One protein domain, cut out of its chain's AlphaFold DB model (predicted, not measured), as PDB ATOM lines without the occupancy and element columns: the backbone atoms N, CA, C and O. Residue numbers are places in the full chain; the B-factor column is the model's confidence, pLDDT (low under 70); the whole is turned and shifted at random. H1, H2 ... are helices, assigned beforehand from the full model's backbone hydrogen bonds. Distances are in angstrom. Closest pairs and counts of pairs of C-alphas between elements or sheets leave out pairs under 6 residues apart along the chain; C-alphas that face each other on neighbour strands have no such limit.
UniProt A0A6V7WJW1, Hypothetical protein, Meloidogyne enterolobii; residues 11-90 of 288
ATOM      1  N   GLN A  11     -28.007  47.672 -33.894       59.00
ATOM      2  CA  GLN A  11     -28.919  47.879 -35.032       59.00
ATOM      3  C   GLN A  11     -30.413  47.664 -34.692       59.00
ATOM      4  O   GLN A  11     -31.279  48.262 -35.314       59.00
ATOM      5  N   ASN A  12     -30.719  46.869 -33.655       66.75
ATOM      6  CA  ASN A  12     -32.081  46.489 -33.251       66.75
ATOM      7  C   ASN A  12     -32.354  46.708 -31.752       66.75
ATOM      8  O   ASN A  12     -32.985  45.878 -31.089       66.75
ATOM      9  N   TRP A  13     -31.852  47.806 -31.179       71.25
ATOM     10  CA  TRP A  13     -32.034  48.069 -29.746       71.25
ATOM     11  C   TRP A  13     -33.506  48.218 -29.358       71.25
ATOM     12  O   TRP A  13     -33.944  47.608 -28.388       71.25
ATOM     13  N   CYS A  14     -34.284  48.944 -30.169       70.75
ATOM     14  CA  CYS A  14     -35.717  49.135 -29.942       70.75
ATOM     15  C   CYS A  14     -36.462  47.791 -29.915       70.75
ATOM     16  O   CYS A  14     -37.157  47.491 -28.952       70.75
ATOM     17  N   PHE A  15     -36.214  46.918 -30.896       76.00
ATOM     18  CA  PHE A  15     -36.810  45.579 -30.930       76.00
ATOM     19  C   PHE A  15     -36.433  44.740 -29.700       76.00
ATOM     20  O   PHE A  15     -37.280  44.077 -29.108       76.00
ATOM     21  N   THR A  16     -35.171  44.809 -29.269       74.81
ATOM     22  CA  THR A  16     -34.693  44.079 -28.084       74.81
ATOM     23  C   THR A  16     -35.374  44.577 -26.807       74.81
ATOM     24  O   THR A  16     -35.810  43.771 -25.987       74.81
ATOM     25  N   VAL A  17     -35.506  45.897 -26.651       81.00
ATOM     26  CA  VAL A  17     -36.210  46.521 -25.523       81.00
ATOM     27  C   VAL A  17     -37.688  46.137 -25.526       81.00
ATOM     28  O   VAL A  17     -38.206  45.760 -24.479       81.00
ATOM     29  N   THR A  18     -38.352  46.141 -26.683       80.62
ATOM     30  CA  THR A  18     -39.757  45.731 -26.811       80.62
ATOM     31  C   THR A  18     -39.962  44.274 -26.411       80.62
ATOM     32  O   THR A  18     -40.848  43.978 -25.613       80.62
ATOM     33  N   VAL A  19     -39.117  43.358 -26.891       81.19
ATOM     34  CA  VAL A  19     -39.200  41.934 -26.526       81.19
ATOM     35  C   VAL A  19     -38.999  41.737 -25.023       81.19
ATOM     36  O   VAL A  19     -39.771  41.017 -24.391       81.19
ATOM     37  N   ILE A  20     -38.010  42.409 -24.425       81.25
ATOM     38  CA  ILE A  20     -37.780  42.344 -22.976       81.25
ATOM     39  C   ILE A  20     -38.975  42.914 -22.215       81.25
ATOM     40  O   ILE A  20     -39.441  42.279 -21.276       81.25
ATOM     41  N   SER A  21     -39.518  44.053 -22.646       83.50
ATOM     42  CA  SER A  21     -40.688  44.664 -22.015       83.50
ATOM     43  C   SER A  21     -41.902  43.738 -22.053       83.50
ATOM     44  O   SER A  21     -42.581  43.599 -21.042       83.50
ATOM     45  N   ILE A  22     -42.160  43.068 -23.181       85.94
ATOM     46  CA  ILE A  22     -43.271  42.116 -23.319       85.94
ATOM     47  C   ILE A  22     -43.073  40.921 -22.382       85.94
ATOM     48  O   ILE A  22     -43.983  40.556 -21.641       85.94
ATOM     49  N   ILE A  23     -41.873  40.334 -22.368       82.25
ATOM     50  CA  ILE A  23     -41.558  39.195 -21.498       82.25
ATOM     51  C   ILE A  23     -41.670  39.598 -20.022       82.25
ATOM     52  O   ILE A  23     -42.252  38.865 -19.223       82.25
ATOM     53  N   SER A  24     -41.155  40.767 -19.643       82.69
ATOM     54  CA  SER A  24     -41.297  41.308 -18.290       82.69
ATOM     55  C   SER A  24     -42.761  41.527 -17.923       82.69
ATOM     56  O   SER A  24     -43.163  41.135 -16.831       82.69
ATOM     57  N   PHE A  25     -43.571  42.075 -18.829       87.75
ATOM     58  CA  PHE A  25     -44.991  42.310 -18.588       87.75
ATOM     59  C   PHE A  25     -45.754  41.002 -18.357       87.75
ATOM     60  O   PHE A  25     -46.473  40.879 -17.370       87.75
ATOM     61  N   ILE A  26     -45.539  39.987 -19.199       86.81
ATOM     62  CA  ILE A  26     -46.153  38.660 -19.033       86.81
ATOM     63  C   ILE A  26     -45.764  38.047 -17.683       86.81
ATOM     64  O   ILE A  26     -46.622  37.545 -16.959       86.81
ATOM     65  N   ASN A  27     -44.486  38.124 -17.311       83.31
ATOM     66  CA  ASN A  27     -44.008  37.578 -16.042       83.31
ATOM     67  C   ASN A  27     -44.605  38.305 -14.827       83.31
ATOM     68  O   ASN A  27     -44.992  37.651 -13.859       83.31
ATOM     69  N   ILE A  28     -44.720  39.636 -14.879       86.62
ATOM     70  CA  ILE A  28     -45.381  40.426 -13.830       86.62
ATOM     71  C   ILE A  28     -46.855  40.034 -13.727       86.62
ATOM     72  O   ILE A  28     -47.342  39.812 -12.623       86.62
ATOM     73  N   THR A  29     -47.552  39.877 -14.852       88.56
ATOM     74  CA  THR A  29     -48.954  39.444 -14.867       88.56
ATOM     75  C   THR A  29     -49.125  38.080 -14.204       88.56
ATOM     76  O   THR A  29     -49.982  37.932 -13.338       88.56
ATOM     77  N   ILE A  30     -48.274  37.100 -14.526       87.25
ATOM     78  CA  ILE A  30     -48.298  35.777 -13.877       87.25
ATOM     79  C   ILE A  30     -48.079  35.910 -12.365       87.25
ATOM     80  O   ILE A  30     -48.798  35.296 -11.578       87.25
ATOM     81  N   PHE A  31     -47.117  36.737 -11.950       88.06
ATOM     82  CA  PHE A  31     -46.842  36.984 -10.537       88.06
ATOM     83  C   PHE A  31     -48.053  37.587  -9.809       88.06
ATOM     84  O   PHE A  31     -48.411  37.123  -8.727       88.06
ATOM     85  N   VAL A  32     -48.696  38.595 -10.405       88.31
ATOM     86  CA  VAL A  32     -49.887  39.246  -9.842       88.31
ATOM     87  C   VAL A  32     -51.041  38.257  -9.744       88.31
ATOM     88  O   VAL A  32     -51.651  38.167  -8.687       88.31
ATOM     89  N   VAL A  33     -51.303  37.474 -10.792       89.75
ATOM     90  CA  VAL A  33     -52.388  36.481 -10.792       89.75
ATOM     91  C   VAL A  33     -52.190  35.450  -9.685       89.75
ATOM     92  O   VAL A  33     -53.118  35.204  -8.926       89.75
ATOM     93  N   ILE A  34     -50.987  34.883  -9.540       86.69
ATOM     94  CA  ILE A  34     -50.704  33.900  -8.479       86.69
ATOM     95  C   ILE A  34     -50.854  34.535  -7.096       86.69
ATOM     96  O   ILE A  34     -51.353  33.892  -6.178       86.69
ATOM     97  N   ARG A  35     -50.435  35.794  -6.939       86.88
ATOM     98  CA  ARG A  35     -50.576  36.512  -5.674       86.88
ATOM     99  C   ARG A  35     -52.036  36.772  -5.323       86.88
ATOM    100  O   ARG A  35     -52.429  36.487  -4.204       86.88
ATOM    101  N   VAL A  36     -52.838  37.222  -6.287       86.62
ATOM    102  CA  VAL A  36     -54.288  37.372  -6.111       86.62
ATOM    103  C   VAL A  36     -54.916  36.028  -5.754       86.62
ATOM    104  O   VAL A  36     -55.702  35.978  -4.825       86.62
ATOM    105  N   LEU A  37     -54.510  34.932  -6.402       84.25
ATOM    106  CA  LEU A  37     -55.008  33.586  -6.091       84.25
ATOM    107  C   LEU A  37     -54.674  33.121  -4.660       84.25
ATOM    108  O   LEU A  37     -55.388  32.306  -4.084       84.25
ATOM    109  N   LEU A  38     -53.550  33.587  -4.110       83.31
ATOM    110  CA  LEU A  38     -53.121  33.292  -2.740       83.31
ATOM    111  C   LEU A  38     -53.796  34.189  -1.698       83.31
ATOM    112  O   LEU A  38     -53.912  33.769  -0.547       83.31
ATOM    113  N   ASP A  39     -54.181  35.398  -2.107       82.00
ATOM    114  CA  ASP A  39     -54.840  36.407  -1.276       82.00
ATOM    115  C   ASP A  39     -56.379  36.331  -1.381       82.00
ATOM    116  O   ASP A  39     -57.070  36.975  -0.601       82.00
ATOM    117  N   THR A  40     -56.940  35.560  -2.323       83.62
ATOM    118  CA  THR A  40     -58.387  35.314  -2.394       83.62
ATOM    119  C   THR A  40     -58.848  34.444  -1.228       83.62
ATOM    120  O   THR A  40     -58.365  33.323  -1.042       83.62
ATOM    121  N   GLU A  41     -59.812  34.970  -0.481       80.81
ATOM    122  CA  GLU A  41     -60.517  34.311   0.618       80.81
ATOM    123  C   GLU A  41     -61.895  33.830   0.125       80.81
ATOM    124  O   GLU A  41     -62.478  34.419  -0.790       80.81
ATOM    125  N   ASP A  42     -62.371  32.714   0.673       72.81
ATOM    126  CA  ASP A  42     -63.696  32.143   0.408       72.81
ATOM    127  C   ASP A  42     -64.780  32.848   1.249       72.81
ATOM    128  O   ASP A  42     -64.480  33.660   2.121       72.81
ATOM    129  N   GLU A  43     -66.052  32.507   1.038       68.06
ATOM    130  CA  GLU A  43     -67.223  33.093   1.719       68.06
ATOM    131  C   GLU A  43     -67.199  32.947   3.262       68.06
ATOM    132  O   GLU A  43     -67.968  33.594   3.970       68.06
ATOM    133  N   PHE A  44     -66.285  32.125   3.789       73.19
ATOM    134  CA  PHE A  44     -66.048  31.900   5.217       73.19
ATOM    135  C   PHE A  44     -64.769  32.572   5.758       73.19
ATOM    136  O   PHE A  44     -64.298  32.187   6.828       73.19
ATOM    137  N   ASP A  45     -64.189  33.539   5.033       73.81
ATOM    138  CA  ASP A  45     -62.916  34.217   5.355       73.81
ATOM    139  C   ASP A  45     -61.707  33.254   5.469       73.81
ATOM    140  O   ASP A  45     -60.674  33.562   6.072       73.81
ATOM    141  N   GLU A  46     -61.814  32.054   4.892       73.50
ATOM    142  CA  GLU A  46     -60.709  31.099   4.812       73.50
ATOM    143  C   GLU A  46     -59.954  31.264   3.485       73.50
ATOM    144  O   GLU A  46     -60.577  31.516   2.454       73.50
ATOM    145  N   PRO A  47     -58.618  31.090   3.447       72.88
ATOM    146  CA  PRO A  47     -57.879  31.179   2.192       72.88
ATOM    147  C   PRO A  47     -58.397  30.139   1.193       72.88
ATOM    148  O   PRO A  47     -58.408  28.945   1.499       72.88
ATOM    149  N   LEU A  48     -58.750  30.569  -0.024       70.62
ATOM    150  CA  LEU A  48     -59.283  29.688  -1.074       70.62
ATOM    151  C   LEU A  48     -58.312  28.537  -1.397       70.62
ATOM    152  O   LEU A  48     -58.702  27.423  -1.745       70.62
ATOM    153  N   VAL A  49     -57.014  28.814  -1.263       73.00
ATOM    154  CA  VAL A  49     -55.933  27.847  -1.432       73.00
ATOM    155  C   VAL A  49     -55.306  27.551  -0.072       73.00
ATOM    156  O   VAL A  49     -54.421  28.274   0.390       73.00
ATOM    157  N   ASN A  50     -55.732  26.452   0.550       70.69
ATOM    158  CA  ASN A  50     -55.202  25.962   1.822       70.69
ATOM    159  C   ASN A  50     -54.282  24.737   1.654       70.69
ATOM    160  O   ASN A  50     -54.370  23.980   0.688       70.69
ATOM    161  N   GLY A  51     -53.377  24.536   2.621       76.75
ATOM    162  CA  GLY A  51     -52.529  23.341   2.717       76.75
ATOM    163  C   GLY A  51     -51.247  23.359   1.870       76.75
ATOM    164  O   GLY A  51     -50.620  24.399   1.665       76.75
ATOM    165  N   GLU A  52     -50.834  22.176   1.407       78.31
ATOM    166  CA  GLU A  52     -49.544  21.923   0.739       78.31
ATOM    167  C   GLU A  52     -49.398  22.717  -0.576       78.31
ATOM    168  O   GLU A  52     -48.319  23.229  -0.884       78.31
ATOM    169  N   LEU A  53     -50.512  22.951  -1.284       79.12
ATOM    170  CA  LEU A  53     -50.556  23.742  -2.519       79.12
ATOM    171  C   LEU A  53     -50.168  25.213  -2.289       79.12
ATOM    172  O   LEU A  53     -49.473  25.808  -3.113       79.12
ATOM    173  N   ARG A  54     -50.572  25.802  -1.154       81.56
ATOM    174  CA  ARG A  54     -50.251  27.195  -0.798       81.56
ATOM    175  C   ARG A  54     -48.757  27.368  -0.559       81.56
ATOM    176  O   ARG A  54     -48.158  28.352  -1.000       81.56
ATOM    177  N   GLU A  55     -48.140  26.402   0.119       82.88
ATOM    178  CA  GLU A  55     -46.694  26.396   0.332       82.88
ATOM    179  C   GLU A  55     -45.927  26.238  -0.980       82.88
ATOM    180  O   GLU A  55     -44.919  26.919  -1.181       82.88
ATOM    181  N   GLU A  56     -46.381  25.355  -1.871       83.75
ATOM    182  CA  GLU A  56     -45.766  25.163  -3.183       83.75
ATOM    183  C   GLU A  56     -45.875  26.415  -4.054       83.75
ATOM    184  O   GLU A  56     -44.861  26.853  -4.600       83.75
ATOM    185  N   LEU A  57     -47.052  27.047  -4.125       84.19
ATOM    186  CA  LEU A  57     -47.245  28.306  -4.848       84.19
ATOM    187  C   LEU A  57     -46.393  29.432  -4.258       84.19
ATOM    188  O   LEU A  57     -45.777  30.184  -5.006       84.19
ATOM    189  N   THR A  58     -46.294  29.528  -2.932       85.25
ATOM    190  CA  THR A  58     -45.473  30.556  -2.272       85.25
ATOM    191  C   THR A  58     -43.979  30.339  -2.543       85.25
ATOM    192  O   THR A  58     -43.256  31.287  -2.857       85.25
ATOM    193  N   LYS A  59     -43.502  29.085  -2.486       84.19
ATOM    194  CA  LYS A  59     -42.119  28.716  -2.843       84.19
ATOM    195  C   LYS A  59     -41.841  28.984  -4.323       84.19
ATOM    196  O   LYS A  59     -40.787  29.530  -4.651       84.19
ATOM    197  N   PHE A  60     -42.787  28.650  -5.201       84.75
ATOM    198  CA  PHE A  60     -42.713  28.932  -6.632       84.75
ATOM    199  C   PHE A  60     -42.629  30.435  -6.894       84.75
ATOM    200  O   PHE A  60     -41.728  30.875  -7.599       84.75
ATOM    201  N   LEU A  61     -43.497  31.230  -6.267       86.38
ATOM    202  CA  LEU A  61     -43.534  32.681  -6.416       86.38
ATOM    203  C   LEU A  61     -42.230  33.332  -5.935       86.38
ATOM    204  O   LEU A  61     -41.687  34.209  -6.606       86.38
ATOM    205  N   GLY A  62     -41.681  32.855  -4.814       81.94
ATOM    206  CA  GLY A  62     -40.377  33.284  -4.311       81.94
ATOM    207  C   GLY A  62     -39.233  32.933  -5.266       81.94
ATOM    208  O   GLY A  62     -38.404  33.785  -5.582       81.94
ATOM    209  N   PHE A  63     -39.202  31.701  -5.779       80.44
ATOM    210  CA  PHE A  63     -38.185  31.273  -6.741       80.44
ATOM    211  C   PHE A  63     -38.294  32.031  -8.073       80.44
ATOM    212  O   PHE A  63     -37.284  32.443  -8.645       80.44
ATOM    213  N   PHE A  64     -39.519  32.268  -8.536       82.38
ATOM    214  CA  PHE A  64     -39.824  33.032  -9.737       82.38
ATOM    215  C   PHE A  64     -39.360  34.487  -9.598       82.38
ATOM    216  O   PHE A  64     -38.597  34.966 -10.438       82.38
ATOM    217  N   ALA A  65     -39.690  35.157  -8.490       80.62
ATOM    218  CA  ALA A  65     -39.224  36.514  -8.207       80.62
ATOM    219  C   ALA A  65     -37.691  36.608  -8.120       80.62
ATOM    220  O   ALA A  65     -37.089  37.521  -8.683       80.62
ATOM    221  N   LEU A  66     -37.036  35.636  -7.474       77.44
ATOM    222  CA  LEU A  66     -35.574  35.574  -7.416       77.44
ATOM    223  C   LEU A  66     -34.960  35.370  -8.805       77.44
ATOM    224  O   LEU A  66     -33.987  36.037  -9.145       77.44
ATOM    225  N   SER A  67     -35.526  34.495  -9.637       73.00
ATOM    226  CA  SER A  67     -35.040  34.296 -11.008       73.00
ATOM    227  C   SER A  67     -35.183  35.548 -11.875       73.00
ATOM    228  O   SER A  67     -34.337  35.781 -12.733       73.00
ATOM    229  N   PHE A  68     -36.187  36.386 -11.608       70.19
ATOM    230  CA  PHE A  68     -36.372  37.658 -12.296       70.19
ATOM    231  C   PHE A  68     -35.367  38.714 -11.821       70.19
ATOM    232  O   PHE A  68     -34.708  39.335 -12.643       70.19
ATOM    233  N   CYS A  69     -35.181  38.871 -10.506       65.88
ATOM    234  CA  CYS A  69     -34.268  39.874  -9.946       65.88
ATOM    235  C   CYS A  69     -32.779  39.523 -10.120       65.88
ATOM    236  O   CYS A  69     -31.945  40.418 -10.245       65.88
ATOM    237  N   PHE A  70     -32.429  38.232 -10.102       62.81
ATOM    238  CA  PHE A  70     -31.045  37.756 -10.213       62.81
ATOM    239  C   PHE A  70     -30.695  37.210 -11.601       62.81
ATOM    240  O   PHE A  70     -29.515  37.099 -11.945       62.81
ATOM    241  N   GLY A  71     -31.689  36.878 -12.423       59.56
ATOM    242  CA  GLY A  71     -31.474  36.596 -13.832       59.56
ATOM    243  C   GLY A  71     -31.107  37.895 -14.529       59.56
ATOM    244  O   GLY A  71     -31.876  38.848 -14.518       59.56
ATOM    245  N   CYS A  72     -29.942  37.951 -15.178       57.78
ATOM    246  CA  CYS A  72     -29.520  39.131 -15.945       57.78
ATOM    247  C   CYS A  72     -30.339  39.312 -17.254       57.78
ATOM    248  O   CYS A  72     -29.789  39.664 -18.294       57.78
ATOM    249  N   TRP A  73     -31.639  38.991 -17.215       53.53
ATOM    250  CA  TRP A  73     -32.635  39.112 -18.280       53.53
ATOM    251  C   TRP A  73     -33.290  40.495 -18.305       53.53
ATOM    252  O   TRP A  73     -33.591  40.992 -19.382       53.53
ATOM    253  N   CYS A  74     -33.468  41.144 -17.151       50.00
ATOM    254  CA  CYS A  74     -34.016  42.504 -17.066       50.00
ATOM    255  C   CYS A  74     -32.933  43.592 -17.033       50.00
ATOM    256  O   CYS A  74     -33.194  44.748 -17.358       50.00
ATOM    257  N   CYS A  75     -31.701  43.235 -16.670       53.34
ATOM    258  CA  CYS A  75     -30.619  44.191 -16.526       53.34
ATOM    259  C   CYS A  75     -29.667  44.067 -17.728       53.34
ATOM    260  O   CYS A  75     -28.788  43.209 -17.761       53.34
ATOM    261  N   PHE A  76     -29.791  44.966 -18.710       53.38
ATOM    262  CA  PHE A  76     -28.831  45.123 -19.819       53.38
ATOM    263  C   PHE A  76     -27.373  45.342 -19.355       53.38
ATOM    264  O   PHE A  76     -26.449  45.303 -20.167       53.38
ATOM    265  N   CYS A  77     -27.144  45.526 -18.052       56.03
ATOM    266  CA  CYS A  77     -25.843  45.755 -17.436       56.03
ATOM    267  C   CYS A  77     -24.817  44.633 -17.672       56.03
ATOM    268  O   CYS A  77     -23.622  44.899 -17.575       56.03
ATOM    269  N   CYS A  78     -25.233  43.410 -18.030       54.94
ATOM    270  CA  CYS A  78     -24.287  42.324 -18.309       54.94
ATOM    271  C   CYS A  78     -23.978  42.096 -19.799       54.94
ATOM    272  O   CYS A  78     -23.121  41.260 -20.091       54.94
ATOM    273  N   ASN A  79     -24.684  42.720 -20.754       51.75
ATOM    274  CA  ASN A  79     -24.610  42.354 -22.184       51.75
ATOM    275  C   ASN A  79     -24.768  40.823 -22.431       51.75
ATOM    276  O   ASN A  79     -24.119  40.238 -23.297       51.75
ATOM    277  N   GLY A  80     -25.536  40.130 -21.576       50.53
ATOM    278  CA  GLY A  80     -25.663  38.662 -21.574       50.53
ATOM    279  C   GLY A  80     -24.461  37.870 -21.017       50.53
ATOM    280  O   GLY A  80     -24.514  36.642 -20.948       50.53
ATOM    281  N   LYS A  81     -23.378  38.517 -20.561       49.53
ATOM    282  CA  LYS A  81     -22.143  37.841 -20.104       49.53
ATOM    283  C   LYS A  81     -22.260  37.149 -18.741       49.53
ATOM    284  O   LYS A  81     -21.582  36.146 -18.530       49.53
ATOM    285  N   CYS A  82     -23.146  37.592 -17.845       49.16
ATOM    286  CA  CYS A  82     -23.347  36.912 -16.554       49.16
ATOM    287  C   CYS A  82     -23.974  35.519 -16.707       49.16
ATOM    288  O   CYS A  82     -23.633  34.617 -15.943       49.16
ATOM    289  N   PHE A  83     -24.786  35.297 -17.746       45.69
ATOM    290  CA  PHE A  83     -25.245  33.951 -18.096       45.69
ATOM    291  C   PHE A  83     -24.067  33.040 -18.467       45.69
ATOM    292  O   PHE A  83     -24.040  31.875 -18.083       45.69
ATOM    293  N   ARG A  84     -23.026  33.576 -19.115       43.09
ATOM    294  CA  ARG A  84     -21.823  32.808 -19.465       43.09
ATOM    295  C   ARG A  84     -21.029  32.383 -18.227       43.09
ATOM    296  O   ARG A  84     -20.618  31.231 -18.156       43.09
ATOM    297  N   CYS A  85     -20.871  33.253 -17.228       45.28
ATOM    298  CA  CYS A  85     -20.183  32.912 -15.975       45.28
ATOM    299  C   CYS A  85     -20.958  31.889 -15.132       45.28
ATOM    300  O   CYS A  85     -20.355  30.955 -14.607       45.28
ATOM    301  N   PHE A  86     -22.286  32.006 -15.047       49.38
ATOM    302  CA  PHE A  86     -23.100  31.066 -14.265       49.38
ATOM    303  C   PHE A  86     -23.165  29.662 -14.895       49.38
ATOM    304  O   PHE A  86     -23.251  28.661 -14.178       49.38
ATOM    305  N   TYR A  87     -23.064  29.567 -16.225       45.34
ATOM    306  CA  TYR A  87     -22.967  28.288 -16.934       45.34
ATOM    307  C   TYR A  87     -21.563  27.664 -16.868       45.34
ATOM    308  O   TYR A  87     -21.451  26.446 -16.746       45.34
ATOM    309  N   PHE A  88     -20.491  28.463 -16.905       47.31
ATOM    310  CA  PHE A  88     -19.120  27.931 -16.938       47.31
ATOM    311  C   PHE A  88     -18.553  27.555 -15.560       47.31
ATOM    312  O   PHE A  88     -17.729  26.650 -15.469       47.31
ATOM    313  N   LEU A  89     -18.985  28.213 -14.477       46.09
ATOM    314  CA  LEU A  89     -18.392  28.018 -13.145       46.09
ATOM    315  C   LEU A  89     -18.977  26.841 -12.345       46.09
ATOM    316  O   LEU A  89     -18.459  26.534 -11.276       46.09
ATOM    317  N   ASN A  90     -20.029  26.160 -12.817       44.41
ATOM    318  CA  ASN A  90     -20.595  25.008 -12.097       44.41
ATOM    319  C   ASN A  90     -21.319  23.994 -13.012       44.41
ATOM    320  O   ASN A  90     -22.541  23.846 -12.929       44.41
TER     321      ASN A  90
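This is residues 11 to 90 of the 288 residues of the protein "Hypothetical protein" of Meloidogyne enterolobii (UniProt A0A6V7WJW1). A long helical hairpin, H1 and H2, opens slightly like a narrow V, with its bend of unnamed chain, residues 40 to 51, at one end and the short helix H3 near the other. The first residues of H1 and the end of H3 stick out at that other end, as parts of residues 11 to 16 and 84 to 90. The printed part has 80 residues with three named helices, H1, H2 and H3 in chain order, and no named strand; its class is all helix. It is only just loose, close to extended, with a radius of gyration of the C-alphas of 17.1 A, and flat, spanning 56 by 33 by 13 A.

H1, the longest helix, is residues 13 to 39, 38.3 A from first to last C-alpha, beginning at C-alpha 13 at (-32.034, 48.069, -29.746). H2 is residues 52 to 70, 26.7 A long, beginning at C-alpha 52 at (-49.544, 21.923, 0.739). H3 is residues 81 to 88 and ends at C-alpha 88 at (-19.120, 27.931, -16.938).

H1 touches H2 with residues 31 to 38 alone; the closest C-alphas, of Phe 31 and Leu 61, are 6.8 A apart. The two form a helical hairpin, running opposite ways at a shallow tilt of 24 degrees. H3 is apart from H1 and from H2. In H1, H2 and H3 every O i to N i+4 pair is within hydrogen-bond range.

The two farthest C-alphas, of Gln 11 and Phe 44, are 57.0 A apart. The printed part has no cut. The link from H1 to H2 is long, with 12 residues, and that from H2 to H3 is short, with 10. The mean pLDDT of the printed part is 72.2; residues 11 to 12, 43 and 69 to 90 are under 70.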